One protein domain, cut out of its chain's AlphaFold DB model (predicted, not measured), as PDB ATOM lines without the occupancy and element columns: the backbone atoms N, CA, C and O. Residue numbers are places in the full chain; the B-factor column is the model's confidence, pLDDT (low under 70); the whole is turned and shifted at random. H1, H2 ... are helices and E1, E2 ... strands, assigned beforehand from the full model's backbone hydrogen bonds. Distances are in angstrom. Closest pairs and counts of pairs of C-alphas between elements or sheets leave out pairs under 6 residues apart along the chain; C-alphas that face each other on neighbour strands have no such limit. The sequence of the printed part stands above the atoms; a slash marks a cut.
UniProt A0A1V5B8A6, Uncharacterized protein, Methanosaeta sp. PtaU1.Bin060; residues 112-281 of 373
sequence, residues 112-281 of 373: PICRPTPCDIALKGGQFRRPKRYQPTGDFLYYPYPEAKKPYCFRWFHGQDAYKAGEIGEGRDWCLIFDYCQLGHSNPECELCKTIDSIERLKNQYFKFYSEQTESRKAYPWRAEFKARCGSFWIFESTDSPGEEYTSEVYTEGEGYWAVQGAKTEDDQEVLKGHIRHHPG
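This is residues 112 to 281 of the 373 residues of an uncharacterized protein of Methanosaeta sp. PtaU1.Bin060 (UniProt A0A1V5B8A6). Little regular structure: one twisted wall of eight antiparallel strands, E1 to E8 in chain order, with residues 187 to 205 looping over one face and residues 126 to 151 reaching far out. The 170 printed residues are mostly strand, H1 following E3; named elements hold only 56. The whole is only just loose, close to compact, radius of gyration of the C-alphas 18.9 A, spans 68 by 45 by 23 A.

E1 (121 to 125), E2 (152 to 157) and E3 (173 to 177) form a meander, each strand the antiparallel neighbour of the one before; N 123 and O 154 are 2.9 A apart, N 175 and O 155 2.8 A. H1 (182 to 186), its O i to N i+4 pair within hydrogen-bond range, only grazes the sheet. E4 (206 to 209), E5 (224 to 227), E6 (231 to 237), E7 (257 to 266) and E8 (269 to 278) form another; N 262 and O 274 are 2.8 A apart. Between E3 and E4, N 176 and O 207 are 2.8 A apart.

C-alpha 121 is at (-37.406, -40.801, 43.283), C-alpha 278 at (-9.418, -50.022, 27.452). E7 measures 26.8 A; E8, 26.1 A, bends by 63 degrees at residue 274.

The printed part has no cut; the C-alphas farthest apart, of Gln 135 and Gly 281, are 69.0 A apart. E1 to E2 is a long link; confidence is under 70 at 31 residues, among them 134 to 145.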
ATOM      1  N   PRO A 112     -42.868 -41.906  55.275       84.06
ATOM      2  CA  PRO A 112     -42.192 -42.096  54.004       84.06
ATOM      3  C   PRO A 112     -40.698 -41.777  54.131       84.06
ATOM      4  O   PRO A 112     -40.266 -41.054  55.024       84.06
ATOM      5  N   ILE A 113     -39.916 -42.305  53.196       88.25
ATOM      6  CA  ILE A 113     -38.477 -42.048  53.095       88.25
ATOM      7  C   ILE A 113     -38.240 -40.556  52.807       88.25
ATOM      8  O   ILE A 113     -38.943 -39.979  51.972       88.25
ATOM      9  N   CYS A 114     -37.226 -39.948  53.429       87.81
ATOM     10  CA  CYS A 114     -36.839 -38.573  53.131       87.81
ATOM     11  C   CYS A 114     -36.373 -38.425  51.678       87.81
ATOM     12  O   CYS A 114     -35.638 -39.265  51.133       87.81
ATOM     13  N   ARG A 115     -36.800 -37.322  51.063       86.25
ATOM     14  CA  ARG A 115     -36.420 -36.911  49.714       86.25
ATOM     15  C   ARG A 115     -35.821 -35.504  49.782       86.25
ATOM     16  O   ARG A 115     -36.502 -34.626  50.315       86.25
ATOM     17  N   PRO A 116     -34.585 -35.305  49.302       81.50
ATOM     18  CA  PRO A 116     -33.950 -33.987  49.255       81.50
ATOM     19  C   PRO A 116     -34.776 -32.964  48.475       81.50
ATOM     20  O   PRO A 116     -34.911 -31.822  48.911       81.50
ATOM     21  N   THR A 117     -35.390 -33.394  47.371       83.50
ATOM     22  CA  THR A 117     -36.265 -32.565  46.540       83.50
ATOM     23  C   THR A 117     -37.624 -33.236  46.286       83.50
ATOM     24  O   THR A 117     -37.760 -34.460  46.399       83.50
ATOM     25  N   PRO A 118     -38.674 -32.474  45.918       84.19
ATOM     26  CA  PRO A 118     -39.972 -33.044  45.545       84.19
ATOM     27  C   PRO A 118     -39.924 -33.958  44.312       84.19
ATOM     28  O   PRO A 118     -40.794 -34.828  44.177       84.19
ATOM     29  N   CYS A 119     -38.932 -33.751  43.441       85.25
ATOM     30  CA  CYS A 119     -38.755 -34.458  42.177       85.25
ATOM     31  C   CYS A 119     -37.996 -35.778  42.347       85.25
ATOM     32  O   CYS A 119     -38.192 -36.682  41.543       85.25
ATOM     33  N   ASP A 120     -37.189 -35.918  43.403       88.38
ATOM     34  CA  ASP A 120     -36.411 -37.133  43.644       88.38
ATOM     35  C   ASP A 120     -37.296 -38.381  43.736       88.38
ATOM     36  O   ASP A 120     -38.381 -38.383  44.344       88.38
ATOM     37  N   ILE A 121     -36.781 -39.483  43.192       91.25
ATOM     38  CA  ILE A 121     -37.406 -40.801  43.283       91.25
ATOM     39  C   ILE A 121     -36.597 -41.648  44.258       91.25
ATOM     40  O   ILE A 121     -35.377 -41.777  44.156       91.25
ATOM     41  N   ALA A 122     -37.292 -42.238  45.226       91.44
ATOM     42  CA  ALA A 122     -36.683 -43.055  46.259       91.44
ATOM     43  C   ALA A 122     -37.478 -44.337  46.467       91.44
ATOM     44  O   ALA A 122     -38.654 -44.303  46.830       91.44
ATOM     45  N   LEU A 123     -36.807 -45.471  46.294       90.19
ATOM     46  CA  LEU A 123     -37.318 -46.780  46.665       90.19
ATOM     47  C   LEU A 123     -36.367 -47.356  47.706       90.19
ATOM     48  O   LEU A 123     -35.179 -47.514  47.446       90.19
ATOM     49  N   LYS A 124     -36.880 -47.664  48.894       89.19
ATOM     50  CA  LYS A 124     -36.115 -48.319  49.958       89.19
ATOM     51  C   LYS A 124     -36.844 -49.586  50.353       89.19
ATOM     52  O   LYS A 124     -37.990 -49.539  50.798       89.19
ATOM     53  N   GLY A 125     -36.169 -50.707  50.174       86.81
ATOM     54  CA  GLY A 125     -36.620 -52.004  50.641       86.81
ATOM     55  C   GLY A 125     -35.769 -52.478  51.807       86.81
ATOM     56  O   GLY A 125     -34.726 -51.913  52.123       86.81
ATOM     57  N   GLY A 126     -36.234 -53.518  52.478       82.75
ATOM     58  CA  GLY A 126     -35.515 -54.147  53.572       82.75
ATOM     59  C   GLY A 126     -36.283 -55.358  54.064       82.75
ATOM     60  O   GLY A 126     -37.452 -55.554  53.717       82.75
ATOM     61  N   GLN A 127     -35.631 -56.174  54.885       82.12
ATOM     62  CA  GLN A 127     -36.275 -57.345  55.459       82.12
ATOM     63  C   GLN A 127     -37.470 -56.917  56.322       82.12
ATOM     64  O   GLN A 127     -37.306 -56.182  57.300       82.12
ATOM     65  N   PHE A 128     -38.671 -57.388  55.973       78.69
ATOM     66  CA  PHE A 128     -39.846 -57.157  56.805       78.69
ATOM     67  C   PHE A 128     -39.661 -57.841  58.157       78.69
ATOM     68  O   PHE A 128     -39.285 -59.011  58.244       78.69
ATOM     69  N   ARG A 129     -39.955 -57.099  59.217       78.31
ATOM     70  CA  ARG A 129     -39.992 -57.605  60.579       78.31
ATOM     71  C   ARG A 129     -41.403 -57.402  61.096       78.31
ATOM     72  O   ARG A 129     -41.932 -56.294  61.036       78.31
ATOM     73  N   ARG A 130     -42.004 -58.481  61.589       79.19
ATOM     74  CA  ARG A 130     -43.369 -58.448  62.103       79.19
ATOM     75  C   ARG A 130     -43.457 -57.444  63.268       79.19
ATOM     76  O   ARG A 130     -42.618 -57.515  64.171       79.19
ATOM     77  N   PRO A 131     -44.422 -56.511  63.261       76.62
ATOM     78  CA  PRO A 131     -44.618 -55.587  64.375       76.62
ATOM     79  C   PRO A 131     -45.030 -56.333  65.654       76.62
ATOM     80  O   PRO A 131     -45.685 -57.378  65.605       76.62
ATOM     81  N   LYS A 132     -44.646 -55.793  66.817       73.25
ATOM     82  CA  LYS A 132     -45.032 -56.349  68.123       73.25
ATOM     83  C   LYS A 132     -46.501 -56.030  68.417       73.25
ATOM     84  O   LYS A 132     -46.934 -54.887  68.276       73.25
ATOM     85  N   ARG A 133     -47.258 -57.034  68.860       70.00
ATOM     86  CA  ARG A 133     -48.673 -56.898  69.240       70.00
ATOM     87  C   ARG A 133     -48.825 -56.852  70.761       70.00
ATOM     88  O   ARG A 133     -48.014 -57.452  71.462       70.00
ATOM     89  N   TYR A 134     -49.856 -56.164  71.258       60.84
ATOM     90  CA  TYR A 134     -50.202 -56.181  72.689       60.84
ATOM     91  C   TYR A 134     -50.765 -57.547  73.119       60.84
ATOM     92  O   TYR A 134     -50.476 -58.032  74.209       60.84
ATOM     93  N   GLN A 135     -51.530 -58.187  72.231       62.25
ATOM     94  CA  GLN A 135     -52.136 -59.515  72.380       62.25
ATOM     95  C   GLN A 135     -52.078 -60.258  71.026       62.25
ATOM     96  O   GLN A 135     -51.818 -59.614  70.007       62.25
ATOM     97  N   PRO A 136     -52.291 -61.592  70.963       58.53
ATOM     98  CA  PRO A 136     -52.265 -62.349  69.701       58.53
ATOM     99  C   PRO A 136     -53.171 -61.746  68.612       58.53
ATOM    100  O   PRO A 136     -52.801 -61.701  67.438       58.53
ATOM    101  N   THR A 137     -54.310 -61.200  69.034       54.41
ATOM    102  CA  THR A 137     -55.248 -60.407  68.239       54.41
ATOM    103  C   THR A 137     -55.407 -59.034  68.893       54.41
ATOM    104  O   THR A 137     -55.470 -58.934  70.115       54.41
ATOM    105  N   GLY A 138     -55.441 -57.964  68.101       56.78
ATOM    106  CA  GLY A 138     -55.695 -56.610  68.600       56.78
ATOM    107  C   GLY A 138     -54.693 -55.577  68.101       56.78
ATOM    108  O   GLY A 138     -53.989 -55.793  67.115       56.78
ATOM    109  N   ASP A 139     -54.658 -54.427  68.772       58.12
ATOM    110  CA  ASP A 139     -53.837 -53.291  68.358       58.12
ATOM    111  C   ASP A 139     -52.326 -53.578  68.470       58.12
ATOM    112  O   ASP A 139     -51.838 -54.243  69.396       58.12
ATOM    113  N   PHE A 140     -51.560 -53.036  67.518       62.72
ATOM    114  CA  PHE A 140     -50.103 -52.986  67.624       62.72
ATOM    115  C   PHE A 140     -49.715 -52.068  68.782       62.72
ATOM    116  O   PHE A 140     -50.300 -50.998  68.963       62.72
ATOM    117  N   LEU A 141     -48.723 -52.496  69.566       57.53
ATOM    118  CA  LEU A 141     -48.184 -51.693  70.660       57.53
ATOM    119  C   LEU A 141     -47.739 -50.318  70.140       57.53
ATOM    120  O   LEU A 141     -47.206 -50.207  69.034       57.53
ATOM    121  N   TYR A 142     -47.954 -49.279  70.955       55.28
ATOM    122  CA  TYR A 142     -47.406 -47.939  70.736       55.28
ATOM    123  C   TYR A 142     -45.883 -48.041  70.619       55.28
ATOM    124  O   TYR A 142     -45.195 -48.078  71.630       55.28
ATOM    125  N   TYR A 143     -45.392 -48.080  69.380       57.97
ATOM    126  CA  TYR A 143     -43.982 -48.079  68.998       57.97
ATOM    127  C   TYR A 143     -43.092 -49.213  69.577       57.97
ATOM    128  O   TYR A 143     -43.313 -49.746  70.662       57.97
ATOM    129  N   PRO A 144     -42.000 -49.579  68.885       56.62
ATOM    130  CA  PRO A 144     -41.646 -49.232  67.515       56.62
ATOM    131  C   PRO A 144     -42.085 -50.331  66.535       56.62
ATOM    132  O   PRO A 144     -41.873 -51.527  66.772       56.62
ATOM    133  N   TYR A 145     -42.633 -49.916  65.387       69.19
ATOM    134  CA  TYR A 145     -42.496 -50.745  64.192       69.19
ATOM    135  C   TYR A 145     -40.995 -50.960  63.989       69.19
ATOM    136  O   TYR A 145     -40.223 -50.007  64.108       69.19
ATOM    137  N   PRO A 146     -40.552 -52.198  63.760       74.12
ATOM    138  CA  PRO A 146     -39.135 -52.464  63.624       74.12
ATOM    139  C   PRO A 146     -38.581 -51.679  62.433       74.12
ATOM    140  O   PRO A 146     -39.063 -51.820  61.311       74.12
ATOM    141  N   GLU A 147     -37.559 -50.863  62.688       77.75
ATOM    142  CA  GLU A 147     -36.840 -50.152  61.636       77.75
ATOM    143  C   GLU A 147     -36.315 -51.133  60.587       77.75
ATOM    144  O   GLU A 147     -35.855 -52.239  60.912       77.75
ATOM    145  N   ALA A 148     -36.326 -50.702  59.326       76.38
ATOM    146  CA  ALA A 148     -35.680 -51.444  58.257       76.38
ATOM    147  C   ALA A 148     -34.183 -51.589  58.576       76.38
ATOM    148  O   ALA A 148     -33.459 -50.602  58.702       76.38
ATOM    149  N   LYS A 149     -33.710 -52.831  58.699       80.25
ATOM    150  CA  LYS A 149     -32.281 -53.145  58.823       80.25
ATOM    151  C   LYS A 149     -31.791 -53.764  57.524       80.25
ATOM    152  O   LYS A 149     -32.527 -54.514  56.890       80.25
ATOM    153  N   LYS A 150     -30.538 -53.448  57.180       86.00
ATOM    154  CA  LYS A 150     -29.880 -53.837  55.920       86.00
ATOM    155  C   LYS A 150     -30.742 -53.493  54.692       86.00
ATOM    156  O   LYS A 150     -31.220 -54.394  54.011       86.00
ATOM    157  N   PRO A 151     -31.052 -52.203  54.478       90.69
ATOM    158  CA  PRO A 151     -31.903 -51.824  53.369       90.69
ATOM    159  C   PRO A 151     -31.135 -51.855  52.048       90.69
ATOM    160  O   PRO A 151     -29.995 -51.397  51.991       90.69
ATOM    161  N   TYR A 152     -31.806 -52.289  50.989       92.38
ATOM    162  CA  TYR A 152     -31.417 -52.004  49.611       92.38
ATOM    163  C   TYR A 152     -32.211 -50.787  49.130       92.38
ATOM    164  O   TYR A 152     -33.307 -50.503  49.636       92.38
ATOM    165  N   CYS A 153     -31.675 -50.031  48.176       93.38
ATOM    166  CA  CYS A 153     -32.376 -48.848  47.697       93.38
ATOM    167  C   CYS A 153     -32.074 -48.502  46.248       93.38
ATOM    168  O   CYS A 153     -30.970 -48.715  45.766       93.38
ATOM    169  N   PHE A 154     -33.053 -47.888  45.600       94.69
ATOM    170  CA  PHE A 154     -32.876 -47.127  44.376       94.69
ATOM    171  C   PHE A 154     -33.113 -45.650  44.690       94.69
ATOM    172  O   PHE A 154     -34.091 -45.297  45.361       94.69
ATOM    173  N   ARG A 155     -32.215 -44.794  44.218       93.38
ATOM    174  CA  ARG A 155     -32.307 -43.342  44.328       93.38
ATOM    175  C   ARG A 155     -32.085 -42.726  42.962       93.38
ATOM    176  O   ARG A 155     -31.095 -43.047  42.320       93.38
ATOM    177  N   TRP A 156     -32.980 -41.832  42.569       94.19
ATOM    178  CA  TRP A 156     -32.790 -40.913  41.457       94.19
ATOM    179  C   TRP A 156     -32.815 -39.498  42.026       94.19
ATOM    180  O   TRP A 156     -33.843 -39.053  42.544       94.19
ATOM    181  N   PHE A 157     -31.665 -38.841  41.975       91.75
ATOM    182  CA  PHE A 157     -31.457 -37.473  42.418       91.75
ATOM    183  C   PHE A 157     -31.756 -36.554  41.241       91.75
ATOM    184  O   PHE A 157     -31.028 -36.555  40.256       91.75
ATOM    185  N   HIS A 158     -32.848 -35.803  41.304       87.31
ATOM    186  CA  HIS A 158     -33.211 -34.850  40.256       87.31
ATOM    187  C   HIS A 158     -32.455 -33.521  40.372       87.31
ATOM    188  O   HIS A 158     -32.523 -32.739  39.432       87.31
ATOM    189  N   GLY A 159     -31.735 -33.314  41.479       81.25
ATOM    190  CA  GLY A 159     -30.956 -32.118  41.786       81.25
ATOM    191  C   GLY A 159     -31.791 -30.976  42.357       81.25
ATOM    192  O   GLY A 159     -33.000 -30.872  42.116       81.25
ATOM    193  N   GLN A 160     -31.168 -30.137  43.186       73.75
ATOM    194  CA  GLN A 160     -31.877 -29.109  43.963       73.75
ATOM    195  C   GLN A 160     -32.467 -28.000  43.093       73.75
ATOM    196  O   GLN A 160     -33.499 -27.415  43.444       73.75
ATOM    197  N   ASP A 161     -31.835 -27.730  41.956       69.75
ATOM    198  CA  ASP A 161     -32.206 -26.627  41.077       69.75
ATOM    199  C   ASP A 161     -33.269 -27.009  40.044       69.75
ATOM    200  O   ASP A 161     -33.969 -26.128  39.557       69.75
ATOM    201  N   ALA A 162     -33.541 -28.304  39.831       62.31
ATOM    202  CA  ALA A 162     -34.649 -28.763  38.984       62.31
ATOM    203  C   ALA A 162     -36.034 -28.254  39.442       62.31
ATOM    204  O   ALA A 162     -37.006 -28.304  38.687       62.31
ATOM    205  N   TYR A 163     -36.148 -27.773  40.686       62.72
ATOM    206  CA  TYR A 163     -37.371 -27.179  41.225       62.72
ATOM    207  C   TYR A 163     -37.394 -25.639  41.159       62.72
ATOM    208  O   TYR A 163     -38.450 -25.028  41.339       62.72
ATOM    209  N   LYS A 164     -36.257 -24.985  40.897       64.12
ATOM    210  CA  LYS A 164     -36.148 -23.525  40.858       64.12
ATOM    211  C   LYS A 164     -36.290 -23.039  39.406       64.12
ATOM    212  O   LYS A 164     -35.470 -23.312  38.549       64.12
ATOM    213  N   ALA A 165     -37.364 -22.299  39.138       53.62
ATOM    214  CA  ALA A 165     -37.496 -21.374  38.003       53.62
ATOM    215  C   ALA A 165     -37.483 -21.910  36.548       53.62
ATOM    216  O   ALA A 165     -37.333 -21.114  35.628       53.62
ATOM    217  N   GLY A 166     -37.760 -23.193  36.290       56.94
ATOM    218  CA  GLY A 166     -37.988 -23.673  34.911       56.94
ATOM    219  C   GLY A 166     -36.726 -23.754  34.044       56.94
ATOM    220  O   GLY A 166     -36.831 -23.870  32.823       56.94
ATOM    221  N   GLU A 167     -35.555 -23.712  34.673       62.28
ATOM    222  CA  GLU A 167     -34.266 -23.968  34.042       62.28
ATOM    223  C   GLU A 167     -33.919 -25.464  34.120       62.28
ATOM    224  O   GLU A 167     -34.408 -26.203  34.980       62.28
ATOM    225  N   ILE A 168     -33.087 -25.931  33.187       67.06
ATOM    226  CA  ILE A 168     -32.533 -27.287  33.228       67.06
ATOM    227  C   ILE A 168     -31.379 -27.267  34.238       67.06
ATOM    228  O   ILE A 168     -30.286 -26.818  33.906       67.06
ATOM    229  N   GLY A 169     -31.650 -27.701  35.470       68.56
ATOM    230  CA  GLY A 169     -30.656 -27.770  36.548       68.56
ATOM    231  C   GLY A 169     -29.766 -29.019  36.509       68.56
ATOM    232  O   GLY A 169     -30.025 -29.968  35.757       68.56
ATOM    233  N   GLU A 170     -28.741 -29.008  37.366       80.62
ATOM    234  CA  GLU A 170     -27.886 -30.161  37.678       80.62
ATOM    235  C   GLU A 170     -28.691 -31.312  38.316       80.62
ATOM    236  O   GLU A 170     -29.817 -31.126  38.780       80.62
ATOM    237  N   GLY A 171     -28.127 -32.519  38.324       82.31
ATOM    238  CA  GLY A 171     -28.699 -33.740  38.878       82.31
ATOM    239  C   GLY A 171     -28.965 -34.796  37.810       82.31
ATOM    240  O   GLY A 171     -28.174 -35.004  36.905       82.31
ATOM    241  N   ARG A 172     -30.089 -35.505  37.923       89.69
ATOM    242  CA  ARG A 172     -30.448 -36.729  37.170       89.69
ATOM    243  C   ARG A 172     -29.515 -37.925  37.394       89.69
ATOM    244  O   ARG A 172     -29.590 -38.903  36.650       89.69
ATOM    245  N   ASP A 173     -28.710 -37.873  38.443       93.94
ATOM    246  CA  ASP A 173     -27.882 -38.988  38.881       93.94
ATOM    247  C   ASP A 173     -28.755 -40.076  39.492       93.94
ATOM    248  O   ASP A 173     -29.774 -39.797  40.134       93.94
ATOM    249  N   TRP A 174     -28.354 -41.333  39.352       95.00
ATOM    250  CA  TRP A 174     -29.066 -42.408  40.023       95.00
ATOM    251  C   TRP A 174     -28.137 -43.491  40.544       95.00
ATOM    252  O   TRP A 174     -27.058 -43.758  40.022       95.00
ATOM    253  N   CYS A 175     -28.574 -44.113  41.632       96.31
ATOM    254  CA  CYS A 175     -27.853 -45.169  42.310       96.31
ATOM    255  C   CYS A 175     -28.809 -46.300  42.675       96.31
ATOM    256  O   CYS A 175     -29.859 -46.084  43.286       96.31
ATOM    257  N   LEU A 176     -28.412 -47.521  42.337       96.38
ATOM    258  CA  LEU A 176     -29.031 -48.755  42.787       96.38
ATOM    259  C   LEU A 176     -28.072 -49.473  43.740       96.38
ATOM    260  O   LEU A 176     -27.019 -49.942  43.331       96.38
ATOM    261  N   ILE A 177     -28.454 -49.603  45.005       94.81
ATOM    262  CA  ILE A 177     -27.747 -50.401  46.008       94.81
ATOM    263  C   ILE A 177     -28.428 -51.764  46.100       94.81
ATOM    264  O   ILE A 177     -29.629 -51.828  46.360       94.81
ATOM    265  N   PHE A 178     -27.664 -52.843  45.917       84.81
ATOM    266  CA  PHE A 178     -28.216 -54.190  45.718       84.81
ATOM    267  C   PHE A 178     -28.583 -54.944  47.004       84.81
ATOM    268  O   PHE A 178     -29.544 -55.705  47.000       84.81
ATOM    269  N   ASP A 179     -27.836 -54.755  48.094       82.56
ATOM    270  CA  ASP A 179     -28.012 -55.539  49.331       82.56
ATOM    271  C   ASP A 179     -28.060 -54.633  50.563       82.56
ATOM    272  O   ASP A 179     -29.107 -54.464  51.189       82.56
ATOM    273  N   TYR A 180     -26.932 -53.993  50.887       89.19
ATOM    274  CA  TYR A 180     -26.769 -53.309  52.162       89.19
ATOM    275  C   TYR A 180     -26.285 -51.861  52.005       89.19
ATOM    276  O   TYR A 180     -25.089 -51.595  51.934       89.19
ATOM    277  N   CYS A 181     -27.233 -50.921  52.037       91.50
ATOM    278  CA  CYS A 181     -26.972 -49.490  52.171       91.50
ATOM    279  C   CYS A 181     -26.549 -49.156  53.610       91.50
ATOM    280  O   CYS A 181     -27.381 -49.165  54.529       91.50
ATOM    281  N   GLN A 182     -25.268 -48.825  53.805       89.94
ATOM    282  CA  GLN A 182     -24.725 -48.455  55.121       89.94
ATOM    283  C   GLN A 182     -25.380 -47.182  55.675       89.94
ATOM    284  O   GLN A 182     -25.793 -47.144  56.839       89.94
ATOM    285  N   LEU A 183     -25.555 -46.163  54.825       89.81
ATOM    286  CA  LEU A 183     -26.198 -44.905  55.207       89.81
ATOM    287  C   LEU A 183     -27.660 -45.126  55.611       89.81
ATOM    288  O   LEU A 183     -28.112 -44.641  56.638       89.81
ATOM    289  N   GLY A 184     -28.406 -45.916  54.838       89.94
ATOM    290  CA  GLY A 184     -29.813 -46.187  55.117       89.94
ATOM    291  C   GLY A 184     -30.047 -47.063  56.350       89.94
ATOM    292  O   GLY A 184     -31.178 -47.113  56.834       89.94
ATOM    293  N   HIS A 185     -29.026 -47.768  56.837       89.12
ATOM    294  CA  HIS A 185     -29.090 -48.533  58.082       89.12
ATOM    295  C   HIS A 185     -28.777 -47.680  59.305       89.12
ATOM    296  O   HIS A 185     -29.454 -47.822  60.322       89.12
ATOM    297  N   SER A 186     -27.745 -46.842  59.209       89.25
ATOM    298  CA  SER A 186     -27.334 -45.925  60.276       89.25
ATOM    299  C   SER A 186     -28.310 -44.755  60.425       89.25
ATOM    300  O   SER A 186     -28.604 -44.352  61.544       89.25
ATOM    301  N   ASN A 187     -28.885 -44.283  59.314       89.44
ATOM    302  CA  ASN A 187     -29.927 -43.262  59.259       89.44
ATOM    303  C   ASN A 187     -31.171 -43.806  58.502       89.44
ATOM    304  O   ASN A 187     -31.266 -43.705  57.270       89.44
ATOM    305  N   PRO A 188     -32.128 -44.445  59.213       86.06
ATOM    306  CA  PRO A 188     -33.299 -45.091  58.612       86.06
ATOM    307  C   PRO A 188     -34.226 -44.165  57.819       86.06
ATOM    308  O   PRO A 188     -34.887 -44.634  56.890       86.06
ATOM    309  N   GLU A 189     -34.252 -42.877  58.139       85.94
ATOM    310  CA  GLU A 189     -35.069 -41.877  57.445       85.94
ATOM    311  C   GLU A 189     -34.440 -41.458  56.108       85.94
ATOM    312  O   GLU A 189     -35.147 -41.108  55.161       85.94
ATOM    313  N   CYS A 190     -33.118 -41.619  55.987       89.44
ATOM    314  CA  CYS A 190     -32.299 -41.203  54.851       89.44
ATOM    315  C   CYS A 190     -32.300 -39.685  54.613       89.44
ATOM    316  O   CYS A 190     -32.150 -39.252  53.471       89.44
ATOM    317  N   GLU A 191     -32.431 -38.883  55.669       89.81
ATOM    318  CA  GLU A 191     -32.356 -37.413  55.598       89.81
ATOM    319  C   GLU A 191     -30.980 -36.912  55.112       89.81
ATOM    320  O   GLU A 191     -30.864 -35.844  54.511       89.81
ATOM    321  N   LEU A 192     -29.934 -37.712  55.339       91.31
ATOM    322  CA  LEU A 192     -28.554 -37.414  54.951       91.31
ATOM    323  C   LEU A 192     -28.240 -37.794  53.495       91.31
ATOM    324  O   LEU A 192     -27.176 -37.450  52.993       91.31
ATOM    325  N   CYS A 193     -29.138 -38.508  52.811       91.25
ATOM    326  CA  CYS A 193     -28.933 -38.966  51.437       91.25
ATOM    327  C   CYS A 193     -29.358 -37.867  50.453       91.25
ATOM    328  O   CYS A 193     -30.468 -37.918  49.923       91.25
ATOM    329  N   LYS A 194     -28.505 -36.847  50.292       89.19
ATOM    330  CA  LYS A 194     -28.815 -35.601  49.569       89.19
ATOM    331  C   LYS A 194     -28.474 -35.646  48.086       89.19
ATOM    332  O   LYS A 194     -29.269 -35.193  47.275       89.19
ATOM    333  N   THR A 195     -27.318 -36.206  47.764       91.50
ATOM    334  CA  THR A 195     -26.789 -36.350  46.402       91.50
ATOM    335  C   THR A 195     -26.259 -37.769  46.218       91.50
ATOM    336  O   THR A 195     -26.156 -38.536  47.184       91.50
ATOM    337  N   ILE A 196     -25.872 -38.129  44.994       93.00
ATOM    338  CA  ILE A 196     -25.257 -39.434  44.719       93.00
ATOM    339  C   ILE A 196     -23.966 -39.670  45.527       93.00
ATOM    340  O   ILE A 196     -23.686 -40.804  45.924       93.00
ATOM    341  N   ASP A 197     -23.249 -38.600  45.878       92.31
ATOM    342  CA  ASP A 197     -22.018 -38.634  46.683       92.31
ATOM    343  C   ASP A 197     -22.262 -38.941  48.162       92.31
ATOM    344  O   ASP A 197     -21.336 -39.344  48.871       92.31
ATOM    345  N   SER A 198     -23.505 -38.780  48.632       92.00
ATOM    346  CA  SER A 198     -23.903 -39.181  49.990       92.00
ATOM    347  C   SER A 198     -23.833 -40.702  50.170       92.00
ATOM    348  O   SER A 198     -23.748 -41.202  51.290       92.00
ATOM    349  N   ILE A 199     -23.893 -41.457  49.069       91.38
ATOM    350  CA  ILE A 199     -23.712 -42.906  49.067       91.38
ATOM    351  C   ILE A 199     -22.226 -43.182  48.847       91.38
ATOM    352  O   ILE A 199     -21.739 -43.135  47.723       91.38
ATOM    353  N   GLU A 200     -21.494 -43.477  49.912       88.81
ATOM    354  CA  GLU A 200     -20.047 -43.697  49.832       88.81
ATOM    355  C   GLU A 200     -19.667 -44.988  49.083       88.81
ATOM    356  O   GLU A 200     -20.414 -45.974  49.096       88.81
ATOM    357  N   ARG A 201     -18.470 -45.013  48.481       86.62
ATOM    358  CA  ARG A 201     -17.855 -46.221  47.894       86.62
ATOM    359  C   ARG A 201     -17.674 -47.342  48.918       86.62
ATOM    360  O   ARG A 201     -17.929 -48.522  48.655       86.62
ATOM    361  N   LEU A 202     -17.194 -46.963  50.099       85.56
ATOM    362  CA  LEU A 202     -16.750 -47.882  51.134       85.56
ATOM    363  C   LEU A 202     -17.923 -48.724  51.660       85.56
ATOM    364  O   LEU A 202     -18.997 -48.208  51.960       85.56
ATOM    365  N   LYS A 203     -17.713 -50.043  51.791       83.50
ATOM    366  CA  LYS A 203     -18.675 -51.010  52.371       83.50
ATOM    367  C   LYS A 203     -20.051 -51.101  51.678       83.50
ATOM    368  O   LYS A 203     -20.914 -51.835  52.172       83.50
ATOM    369  N   ASN A 204     -20.266 -50.425  50.548       89.62
ATOM    370  CA  ASN A 204     -21.476 -50.543  49.734       89.62
ATOM    371  C   ASN A 204     -21.214 -51.386  48.474       89.62
ATOM    372  O   ASN A 204     -20.098 -51.453  47.961       89.62
ATOM    373  N   GLN A 205     -22.274 -52.026  47.981       92.94
ATOM    374  CA  GLN A 205     -22.328 -52.666  46.667       92.94
ATOM    375  C   GLN A 205     -23.433 -51.985  45.867       92.94
ATOM    376  O   GLN A 205     -24.595 -51.997  46.293       92.94
ATOM    377  N   TYR A 206     -23.085 -51.398  44.727       95.19
ATOM    378  CA  TYR A 206     -24.015 -50.570  43.974       95.19
ATOM    379  C   TYR A 206     -23.749 -50.571  42.474       95.19
ATOM    380  O   TYR A 206     -22.699 -50.991  41.997       95.19
ATOM    381  N   PHE A 207     -24.720 -50.025  41.756       96.56
ATOM    382  CA  PHE A 207     -24.553 -49.430  40.446       96.56
ATOM    383  C   PHE A 207     -24.846 -47.932  40.563       96.56
ATOM    384  O   PHE A 207     -25.872 -47.556  41.136       96.56
ATOM    385  N   LYS A 208     -23.957 -47.083  40.062       96.25
ATOM    386  CA  LYS A 208     -24.116 -45.629  40.014       96.25
ATOM    387  C   LYS A 208     -24.007 -45.149  38.577       96.25
ATOM    388  O   LYS A 208     -23.202 -45.667  37.808       96.25
ATOM    389  N   PHE A 209     -24.803 -44.145  38.254       95.69
ATOM    390  CA  PHE A 209     -24.733 -43.424  36.999       95.69
ATOM    391  C   PHE A 209     -24.749 -41.929  37.291       95.69
ATOM    392  O   PHE A 209     -25.641 -41.441  37.994       95.69
ATOM    393  N   TYR A 210     -23.759 -41.242  36.739       93.19
ATOM    394  CA  TYR A 210     -23.564 -39.809  36.850       93.19
ATOM    395  C   TYR A 210     -24.017 -39.176  35.536       93.19
ATOM    396  O   TYR A 210     -23.640 -39.624  34.454       93.19
ATOM    397  N   SER A 211     -24.904 -38.190  35.607       91.25
ATOM    398  CA  SER A 211     -25.475 -37.557  34.419       91.25
ATOM    399  C   SER A 211     -24.503 -36.546  33.788       91.25
ATOM    400  O   SER A 211     -23.454 -36.250  34.349       91.25
ATOM    401  N   GLU A 212     -24.860 -36.002  32.620       87.31
ATOM    402  CA  GLU A 212     -24.153 -34.887  31.964       87.31
ATOM    403  C   GLU A 212     -23.942 -33.671  32.876       87.31
ATOM    404  O   GLU A 212     -22.925 -32.995  32.806       87.31
ATOM    405  N   GLN A 213     -24.928 -33.383  33.723       86.00
ATOM    406  CA  GLN A 213     -24.922 -32.240  34.629       86.00
ATOM    407  C   GLN A 213     -24.978 -32.766  36.060       86.00
ATOM    408  O   GLN A 213     -25.885 -32.421  36.806       86.00
ATOM    409  N   THR A 214     -24.109 -33.712  36.409       88.06
ATOM    410  CA  THR A 214     -24.111 -34.328  37.742       88.06
ATOM    411  C   THR A 214     -23.853 -33.289  38.842       88.06
ATOM    412  O   THR A 214     -23.017 -32.409  38.678       88.06
ATOM    413  N   GLU A 215     -24.532 -33.414  39.990       88.00
ATOM    414  CA  GLU A 215     -24.180 -32.635  41.199       88.00
ATOM    415  C   GLU A 215     -22.969 -33.259  41.932       88.00
ATOM    416  O   GLU A 215     -22.547 -32.772  42.988       88.00
ATOM    417  N   SER A 216     -22.440 -34.384  41.429       88.62
ATOM    418  CA  SER A 216     -21.284 -35.060  42.010       88.62
ATOM    419  C   SER A 216     -20.033 -34.207  41.872       88.62
ATOM    420  O   SER A 216     -19.726 -33.676  40.809       88.62
ATOM    421  N   ARG A 217     -19.259 -34.136  42.955       87.38
ATOM    422  CA  ARG A 217     -17.902 -33.570  42.959       87.38
ATOM    423  C   ARG A 217     -16.842 -34.654  43.150       87.38
ATOM    424  O   ARG A 217     -15.698 -34.329  43.446       87.38
ATOM    425  N   LYS A 218     -17.237 -35.929  43.037       87.25
ATOM    426  CA  LYS A 218     -16.379 -37.118  43.218       87.25
ATOM    427  C   LYS A 218     -16.237 -37.965  41.953       87.25
ATOM    428  O   LYS A 218     -15.411 -38.879  41.909       87.25
ATOM    429  N   ALA A 219     -17.037 -37.698  40.930       87.81
ATOM    430  CA  ALA A 219     -17.003 -38.390  39.655       87.81
ATOM    431  C   ALA A 219     -17.296 -37.414  38.523       87.81
ATOM    432  O   ALA A 219     -17.983 -36.412  38.718       87.81
ATOM    433  N   TYR A 220     -16.774 -37.731  37.345       86.94
ATOM    434  CA  TYR A 220     -17.043 -36.951  36.151       86.94
ATOM    435  C   TYR A 220     -18.438 -37.235  35.576       86.94
ATOM    436  O   TYR A 220     -19.021 -38.300  35.835       86.94
ATOM    437  N   PRO A 221     -18.980 -36.291  34.789       87.50
ATOM    438  CA  PRO A 221     -20.210 -36.498  34.042       87.50
ATOM    439  C   PRO A 221     -20.190 -37.755  33.168       87.50
ATOM    440  O   PRO A 221     -19.149 -38.170  32.668       87.50
ATOM    441  N   TRP A 222     -21.369 -38.345  32.955       88.38
ATOM    442  CA  TRP A 222     -21.587 -39.552  32.137       88.38
ATOM    443  C   TRP A 222     -20.863 -40.825  32.601       88.38
ATOM    444  O   TRP A 222     -20.881 -41.839  31.896       88.38
ATOM    445  N   ARG A 223     -20.267 -40.826  33.794       91.00
ATOM    446  CA  ARG A 223     -19.668 -42.034  34.356       91.00
ATOM    447  C   ARG A 223     -20.740 -43.071  34.707       91.00
ATOM    448  O   ARG A 223     -21.766 -42.762  35.319       91.00
ATOM    449  N   ALA A 224     -20.464 -44.336  34.409       94.06
ATOM    450  CA  ALA A 224     -21.179 -45.472  34.982       94.06
ATOM    451  C   ALA A 224     -20.228 -46.310  35.838       94.06
ATOM    452  O   ALA A 224     -19.100 -46.588  35.436       94.06
ATOM    453  N   GLU A 225     -20.680 -46.735  37.013       94.31
ATOM    454  CA  GLU A 225     -19.857 -47.491  37.951       94.31
ATOM    455  C   GLU A 225     -20.645 -48.643  38.573       94.31
ATOM    456  O   GLU A 225     -21.641 -48.438  39.268       94.31
ATOM    457  N   PHE A 226     -20.152 -49.863  38.387       95.62
ATOM    458  CA  PHE A 226     -20.602 -51.039  39.117       95.62
ATOM    459  C   PHE A 226     -19.556 -51.432  40.156       95.62
ATOM    460  O   PHE A 226     -18.451 -51.846  39.812       95.62
ATOM    461  N   LYS A 227     -19.918 -51.362  41.436       93.31
ATOM    462  CA  LYS A 227     -19.019 -51.674  42.545       93.31
ATOM    463  C   LYS A 227     -19.431 -52.945  43.267       93.31
ATOM    464  O   LYS A 227     -20.559 -53.061  43.749       93.31
ATOM    465  N   ALA A 228     -18.486 -53.869  43.410       90.81
ATOM    466  CA  ALA A 228     -18.646 -55.084  44.189       90.81
ATOM    467  C   ALA A 228     -18.283 -54.868  45.667       90.81
ATOM    468  O   ALA A 228     -17.497 -53.997  46.045       90.81
ATOM    469  N   ARG A 229     -18.826 -55.733  46.533       82.88
ATOM    470  CA  ARG A 229     -18.598 -55.664  47.984       82.88
ATOM    471  C   ARG A 229     -17.139 -55.907  48.393       82.88
ATOM    472  O   ARG A 229     -16.734 -55.434  49.447       82.88
ATOM    473  N   CYS A 230     -16.367 -56.647  47.594       84.00
ATOM    474  CA  CYS A 230     -14.949 -56.903  47.865       84.00
ATOM    475  C   CYS A 230     -14.060 -55.656  47.726       84.00
ATOM    476  O   CYS A 230     -12.935 -55.682  48.212       84.00
ATOM    477  N   GLY A 231     -14.567 -54.589  47.103       87.00
ATOM    478  CA  GLY A 231     -13.812 -53.383  46.775       87.00
ATOM    479  C   GLY A 231     -13.775 -53.169  45.269       87.00
ATOM    480  O   GLY A 231     -14.091 -52.076  44.820       87.00
ATOM    481  N   SER A 232     -13.483 -54.224  44.502       90.94
ATOM    482  CA  SER A 232     -13.350 -54.158  43.043       90.94
ATOM    483  C   SER A 232     -14.557 -53.533  42.343       90.94
ATOM    484  O   SER A 232     -15.707 -53.726  42.753       90.94
ATOM    485  N   PHE A 233     -14.294 -52.835  41.245       92.69
ATOM    486  CA  PHE A 233     -15.320 -52.136  40.485       92.69
ATOM    487  C   PHE A 233     -15.053 -52.158  38.982       92.69
ATOM    488  O   PHE A 233     -13.929 -52.354  38.526       92.69
ATOM    489  N   TRP A 234     -16.125 -51.954  38.226       94.94
ATOM    490  CA  TRP A 234     -16.100 -51.685  36.798       94.94
ATOM    491  C   TRP A 234     -16.569 -50.252  36.576       94.94
ATOM    492  O   TRP A 234     -17.658 -49.892  37.026       94.94
ATOM    493  N   ILE A 235     -15.747 -49.447  35.912       92.81
ATOM    494  CA  ILE A 235     -16.069 -48.074  35.528       92.81
ATOM    495  C   ILE A 235     -16.132 -47.968  34.009       92.81
ATOM    496  O   ILE A 235     -15.349 -48.601  33.305       92.81
ATOM    497  N   PHE A 236     -17.057 -47.143  33.538       92.12
ATOM    498  CA  PHE A 236     -17.077 -46.572  32.203       92.12
ATOM    499  C   PHE A 236     -16.990 -45.061  32.367       92.12
ATOM    500  O   PHE A 236     -17.917 -44.447  32.898       92.12
ATOM    501  N   GLU A 237     -15.866 -44.496  31.958       88.75
ATOM    502  CA  GLU A 237     -15.620 -43.068  31.900       88.75
ATOM    503  C   GLU A 237     -15.879 -42.569  30.481       88.75
ATOM    504  O   GLU A 237     -15.490 -43.217  29.508       88.75
ATOM    505  N   SER A 238     -16.571 -41.441  30.361       80.81
ATOM    506  CA  SER A 238     -17.061 -40.955  29.065       80.81
ATOM    507  C   SER A 238     -16.507 -39.589  28.677       80.81
ATOM    508  O   SER A 238     -16.676 -39.193  27.527       80.81
ATOM    509  N   THR A 239     -15.868 -38.861  29.598       71.44
ATOM    510  CA  THR A 239     -15.317 -37.530  29.320       71.44
ATOM    511  C   THR A 239     -13.803 -37.486  29.492       71.44
ATOM    512  O   THR A 239     -13.248 -38.034  30.437       71.44
ATOM    513  N   ASP A 240     -13.162 -36.805  28.548       64.06
ATOM    514  CA  ASP A 240     -11.740 -36.476  28.487       64.06
ATOM    515  C   ASP A 240     -11.425 -35.082  29.052       64.06
ATOM    516  O   ASP A 240     -10.260 -34.710  29.189       64.06
ATOM    517  N   SER A 241     -12.458 -34.296  29.369       63.91
ATOM    518  CA  SER A 241     -12.341 -32.896  29.760       63.91
ATOM    519  C   SER A 241     -13.493 -32.519  30.701       63.91
ATOM    520  O   SER A 241     -14.473 -31.891  30.295       63.91
ATOM    521  N   PRO A 242     -13.412 -32.914  31.980       63.97
ATOM    522  CA  PRO A 242     -14.503 -32.724  32.935       63.97
ATOM    523  C   PRO A 242     -14.718 -31.250  33.324       63.97
ATOM    524  O   PRO A 242     -15.744 -30.919  33.908       63.97
ATOM    525  N   GLY A 243     -13.780 -30.352  32.997       64.44
ATOM    526  CA  GLY A 243     -13.741 -28.970  33.483       64.44
ATOM    527  C   GLY A 243     -13.043 -28.841  34.844       64.44
ATOM    528  O   GLY A 243     -12.896 -29.815  35.577       64.44
ATOM    529  N   GLU A 244     -12.597 -27.628  35.194       65.56
ATOM    530  CA  GLU A 244     -11.759 -27.365  36.385       65.56
ATOM    531  C   GLU A 244     -12.461 -27.628  37.732       65.56
ATOM    532  O   GLU A 244     -11.808 -27.700  38.771       65.56
ATOM    533  N   GLU A 245     -13.787 -27.772  37.748       69.06
ATOM    534  CA  GLU A 245     -14.566 -27.868  38.988       69.06
ATOM    535  C   GLU A 245     -14.830 -29.296  39.492       69.06
ATOM    536  O   GLU A 245     -15.569 -29.478  40.470       69.06
ATOM    537  N   TYR A 246     -14.277 -30.312  38.826       71.31
ATOM    538  CA  TYR A 246     -14.493 -31.711  39.182       71.31
ATOM    539  C   TYR A 246     -13.212 -32.362  39.684       71.31
ATOM    540  O   TYR A 246     -12.155 -32.278  39.068       71.31
ATOM    541  N   THR A 247     -13.338 -33.087  40.792       73.06
ATOM    542  CA  THR A 247     -12.295 -33.973  41.310       73.06
ATOM    543  C   THR A 247     -12.817 -35.394  41.286       73.06
ATOM    544  O   THR A 247     -13.909 -35.650  41.793       73.06
ATOM    545  N   SER A 248     -12.069 -36.335  40.715       76.56
ATOM    546  CA  SER A 248     -12.456 -37.736  40.823       76.56
ATOM    547  C   SER A 248     -11.822 -38.404  42.041       76.56
ATOM    548  O   SER A 248     -10.649 -38.209  42.328       76.56
ATOM    549  N   GLU A 249     -12.602 -39.215  42.759       77.31
ATOM    550  CA  GLU A 249     -12.099 -40.063  43.851       77.31
ATOM    551  C   GLU A 249     -11.288 -41.282  43.357       77.31
ATOM    552  O   GLU A 249     -10.752 -42.036  44.167       77.31
ATOM    553  N   VAL A 250     -11.225 -41.491  42.038       76.62
ATOM    554  CA  VAL A 250     -10.406 -42.500  41.351       76.62
ATOM    555  C   VAL A 250      -9.686 -41.797  40.209       76.62
ATOM    556  O   VAL A 250     -10.331 -41.027  39.505       76.62
ATOM    557  N   TYR A 251      -8.402 -42.094  39.990       70.75
ATOM    558  CA  TYR A 251      -7.677 -41.577  38.831       70.75
ATOM    559  C   TYR A 251      -8.430 -41.838  37.531       70.75
ATOM    560  O   TYR A 251      -8.663 -42.995  37.159       70.75
ATOM    561  N   THR A 252      -8.785 -40.756  36.856       68.38
ATOM    562  CA  THR A 252      -9.441 -40.755  35.556       68.38
ATOM    563  C   THR A 252      -8.812 -39.620  34.753       68.38
ATOM    564  O   THR A 252      -9.138 -38.453  34.978       68.38
ATOM    565  N   GLU A 253      -7.859 -39.945  33.883       59.75
ATOM    566  CA  GLU A 253      -7.194 -38.990  32.992       59.75
ATOM    567  C   GLU A 253      -7.608 -39.268  31.548       59.75
ATOM    568  O   GLU A 253      -7.665 -40.432  31.166       59.75
ATOM    569  N   GLY A 254      -7.889 -38.184  30.810       60.84
ATOM    570  CA  GLY A 254      -7.791 -38.053  29.352       60.84
ATOM    571  C   GLY A 254      -8.290 -39.218  28.496       60.84
ATOM    572  O   GLY A 254      -7.665 -40.268  28.427       60.84
ATOM    573  N   GLU A 255      -9.339 -38.946  27.721       62.28
ATOM    574  CA  GLU A 255     -10.090 -39.895  26.888       62.28
ATOM    575  C   GLU A 255     -11.045 -40.767  27.714       62.28
ATOM    576  O   GLU A 255     -10.726 -41.229  28.805       62.28
ATOM    577  N   GLY A 256     -12.272 -40.977  27.216       76.94
ATOM    578  CA  GLY A 256     -13.165 -41.964  27.828       76.94
ATOM    579  C   GLY A 256     -12.457 -43.321  27.914       76.94
ATOM    580  O   GLY A 256     -11.522 -43.577  27.172       76.94
ATOM    581  N   TYR A 257     -12.869 -44.211  28.803       88.19
ATOM    582  CA  TYR A 257     -12.346 -45.578  28.861       88.19
ATOM    583  C   TYR A 257     -13.298 -46.458  29.654       88.19
ATOM    584  O   TYR A 257     -14.152 -45.976  30.397       88.19
ATOM    585  N   TRP A 258     -13.146 -47.771  29.551       91.88
ATOM    586  CA  TRP A 258     -13.693 -48.657  30.571       91.88
ATOM    587  C   TRP A 258     -12.569 -49.365  31.303       91.88
ATOM    588  O   TRP A 258     -11.534 -49.690  30.720       91.88
ATOM    589  N   ALA A 259     -12.771 -49.579  32.600       92.12
ATOM    590  CA  ALA A 259     -11.774 -50.201  33.446       92.12
ATOM    591  C   ALA A 259     -12.375 -51.186  34.435       92.12
ATOM    592  O   ALA A 259     -13.366 -50.888  35.103       92.12
ATOM    593  N   VAL A 260     -11.729 -52.339  34.580       94.56
ATOM    594  CA  VAL A 260     -11.952 -53.241  35.710       94.56
ATOM    595  C   VAL A 260     -10.820 -53.018  36.695       94.56
ATOM    596  O   VAL A 260      -9.670 -53.333  36.406       94.56
ATOM    597  N   GLN A 261     -11.155 -52.485  37.862       92.94
ATOM    598  CA  GLN A 261     -10.203 -52.141  38.906       92.94
ATOM    599  C   GLN A 261     -10.328 -53.127  40.062       92.94
ATOM    600  O   GLN A 261     -11.393 -53.286  40.671       92.94
ATOM    601  N   GLY A 262      -9.219 -53.775  40.401       92.44
ATOM    602  CA  GLY A 262      -9.077 -54.483  41.659       92.44
ATOM    603  C   GLY A 262      -8.966 -53.482  42.803       92.44
ATOM    604  O   GLY A 262      -8.192 -52.530  42.728       92.44
ATOM    605  N   ALA A 263      -9.719 -53.704  43.875       90.44
ATOM    606  CA  ALA A 263      -9.575 -52.946  45.108       90.44
ATOM    607  C   ALA A 263      -9.937 -53.819  46.305       90.44
ATOM    608  O   ALA A 263     -10.715 -54.772  46.187       90.44
ATOM    609  N   LYS A 264      -9.368 -53.491  47.463       89.06
ATOM    610  CA  LYS A 264      -9.652 -54.162  48.732       89.06
ATOM    611  C   LYS A 264      -9.858 -53.128  49.823       89.06
ATOM    612  O   LYS A 264      -9.167 -52.119  49.866       89.06
ATOM    613  N   THR A 265     -10.788 -53.403  50.728       83.44
ATOM    614  CA  THR A 265     -10.916 -52.612  51.951       83.44
ATOM    615  C   THR A 265      -9.886 -53.072  52.986       83.44
ATOM    616  O   THR A 265      -9.943 -54.218  53.436       83.44
ATOM    617  N   GLU A 266      -8.962 -52.190  53.357       85.12
ATOM    618  CA  GLU A 266      -7.923 -52.392  54.378       85.12
ATOM    619  C   GLU A 266      -7.998 -51.214  55.362       85.12
ATOM    620  O   GLU A 266      -8.053 -50.072  54.927       85.12
ATOM    621  N   ASP A 267      -8.102 -51.487  56.668       85.19
ATOM    622  CA  ASP A 267      -8.212 -50.468  57.732       85.19
ATOM    623  C   ASP A 267      -9.243 -49.351  57.464       85.19
ATOM    624  O   ASP A 267      -8.998 -48.170  57.692       85.19
ATOM    625  N   ASP A 268     -10.430 -49.739  56.979       81.94
ATOM    626  CA  ASP A 268     -11.518 -48.826  56.592       81.94
ATOM    627  C   ASP A 268     -11.161 -47.838  55.463       81.94
ATOM    628  O   ASP A 268     -11.845 -46.835  55.264       81.94
ATOM    629  N   GLN A 269     -10.156 -48.169  54.653       84.00
ATOM    630  CA  GLN A 269      -9.788 -47.459  53.432       84.00
ATOM    631  C   GLN A 269      -9.880 -48.391  52.221       84.00
ATOM    632  O   GLN A 269      -9.699 -49.604  52.328       84.00
ATOM    633  N   GLU A 270     -10.220 -47.843  51.056       84.50
ATOM    634  CA  GLU A 270     -10.184 -48.589  49.798       84.50
ATOM    635  C   GLU A 270      -8.778 -48.486  49.207       84.50
ATOM    636  O   GLU A 270      -8.329 -47.404  48.846       84.50
ATOM    637  N   VAL A 271      -8.077 -49.616  49.136       87.81
ATOM    638  CA  VAL A 271      -6.736 -49.707  48.562       87.81
ATOM    639  C   VAL A 271      -6.859 -50.296  47.165       87.81
ATOM    640  O   VAL A 271      -7.234 -51.466  47.008       87.81
ATOM    641  N   LEU A 272      -6.556 -49.477  46.159       88.88
ATOM    642  CA  LEU A 272      -6.519 -49.897  44.762       88.88
ATOM    643  C   LEU A 272      -5.390 -50.917  44.555       88.88
ATOM    644  O   LEU A 272      -4.362 -50.898  45.233       88.88
ATOM    645  N   LYS A 273      -5.633 -51.882  43.674       90.56
ATOM    646  CA  LYS A 273      -4.699 -52.947  43.274       90.56
ATOM    647  C   LYS A 273      -4.555 -52.895  41.750       90.56
ATOM    648  O   LYS A 273      -4.757 -51.842  41.181       90.56
ATOM    649  N   GLY A 274      -4.227 -53.994  41.081       92.19
ATOM    650  CA  GLY A 274      -4.154 -54.006  39.619       92.19
ATOM    651  C   GLY A 274      -5.474 -53.688  38.909       92.19
ATOM    652  O   GLY A 274      -6.560 -53.807  39.489       92.19
ATOM    653  N   HIS A 275      -5.370 -53.334  37.634       93.00
ATOM    654  CA  HIS A 275      -6.483 -52.946  36.782       93.00
ATOM    655  C   HIS A 275      -6.311 -53.412  35.333       93.00
ATOM    656  O   HIS A 275      -5.240 -53.831  34.900       93.00
ATOM    657  N   ILE A 276      -7.405 -53.330  34.585       93.81
ATOM    658  CA  ILE A 276      -7.438 -53.428  33.127       93.81
ATOM    659  C   ILE A 276      -8.131 -52.168  32.632       93.81
ATOM    660  O   ILE A 276      -9.213 -51.872  33.139       93.81
ATOM    661  N   ARG A 277      -7.543 -51.462  31.669       91.31
ATOM    662  CA  ARG A 277      -8.119 -50.284  31.008       91.31
ATOM    663  C   ARG A 277      -8.191 -50.523  29.507       91.31
ATOM    664  O   ARG A 277      -7.310 -51.148  28.920       91.31
ATOM    665  N   HIS A 278      -9.253 -50.024  28.895       92.06
ATOM    666  CA  HIS A 278      -9.418 -50.022  27.452       92.06
ATOM    667  C   HIS A 278      -9.978 -48.674  27.019       92.06
ATOM    668  O   HIS A 278     -11.069 -48.273  27.440       92.06
ATOM    669  N   HIS A 279      -9.253 -48.020  26.124       89.00
ATOM    670  CA  HIS A 279      -9.587 -46.708  25.594       89.00
ATOM    671  C   HIS A 279     -10.404 -46.852  24.293       89.00
ATOM    672  O   HIS A 279     -10.245 -47.838  23.570       89.00
ATOM    673  N   PRO A 280     -11.303 -45.915  23.955       87.06
ATOM    674  CA  PRO A 280     -12.062 -45.882  22.710       87.06
ATOM    675  C   PRO A 280     -11.178 -45.880  21.467       87.06
ATOM    676  O   PRO A 280     -11.598 -46.414  20.444       87.06
ATOM    677  N   GLY A 281      -9.962 -45.330  21.571       85.88
ATOM    678  CA  GLY A 281      -8.945 -45.378  20.521       85.88
ATOM    679  C   GLY A 281      -8.400 -46.781  20.234       85.88
ATOM    680  O   GLY A 281      -7.699 -46.959  19.251       85.88
TER     681      GLY A 281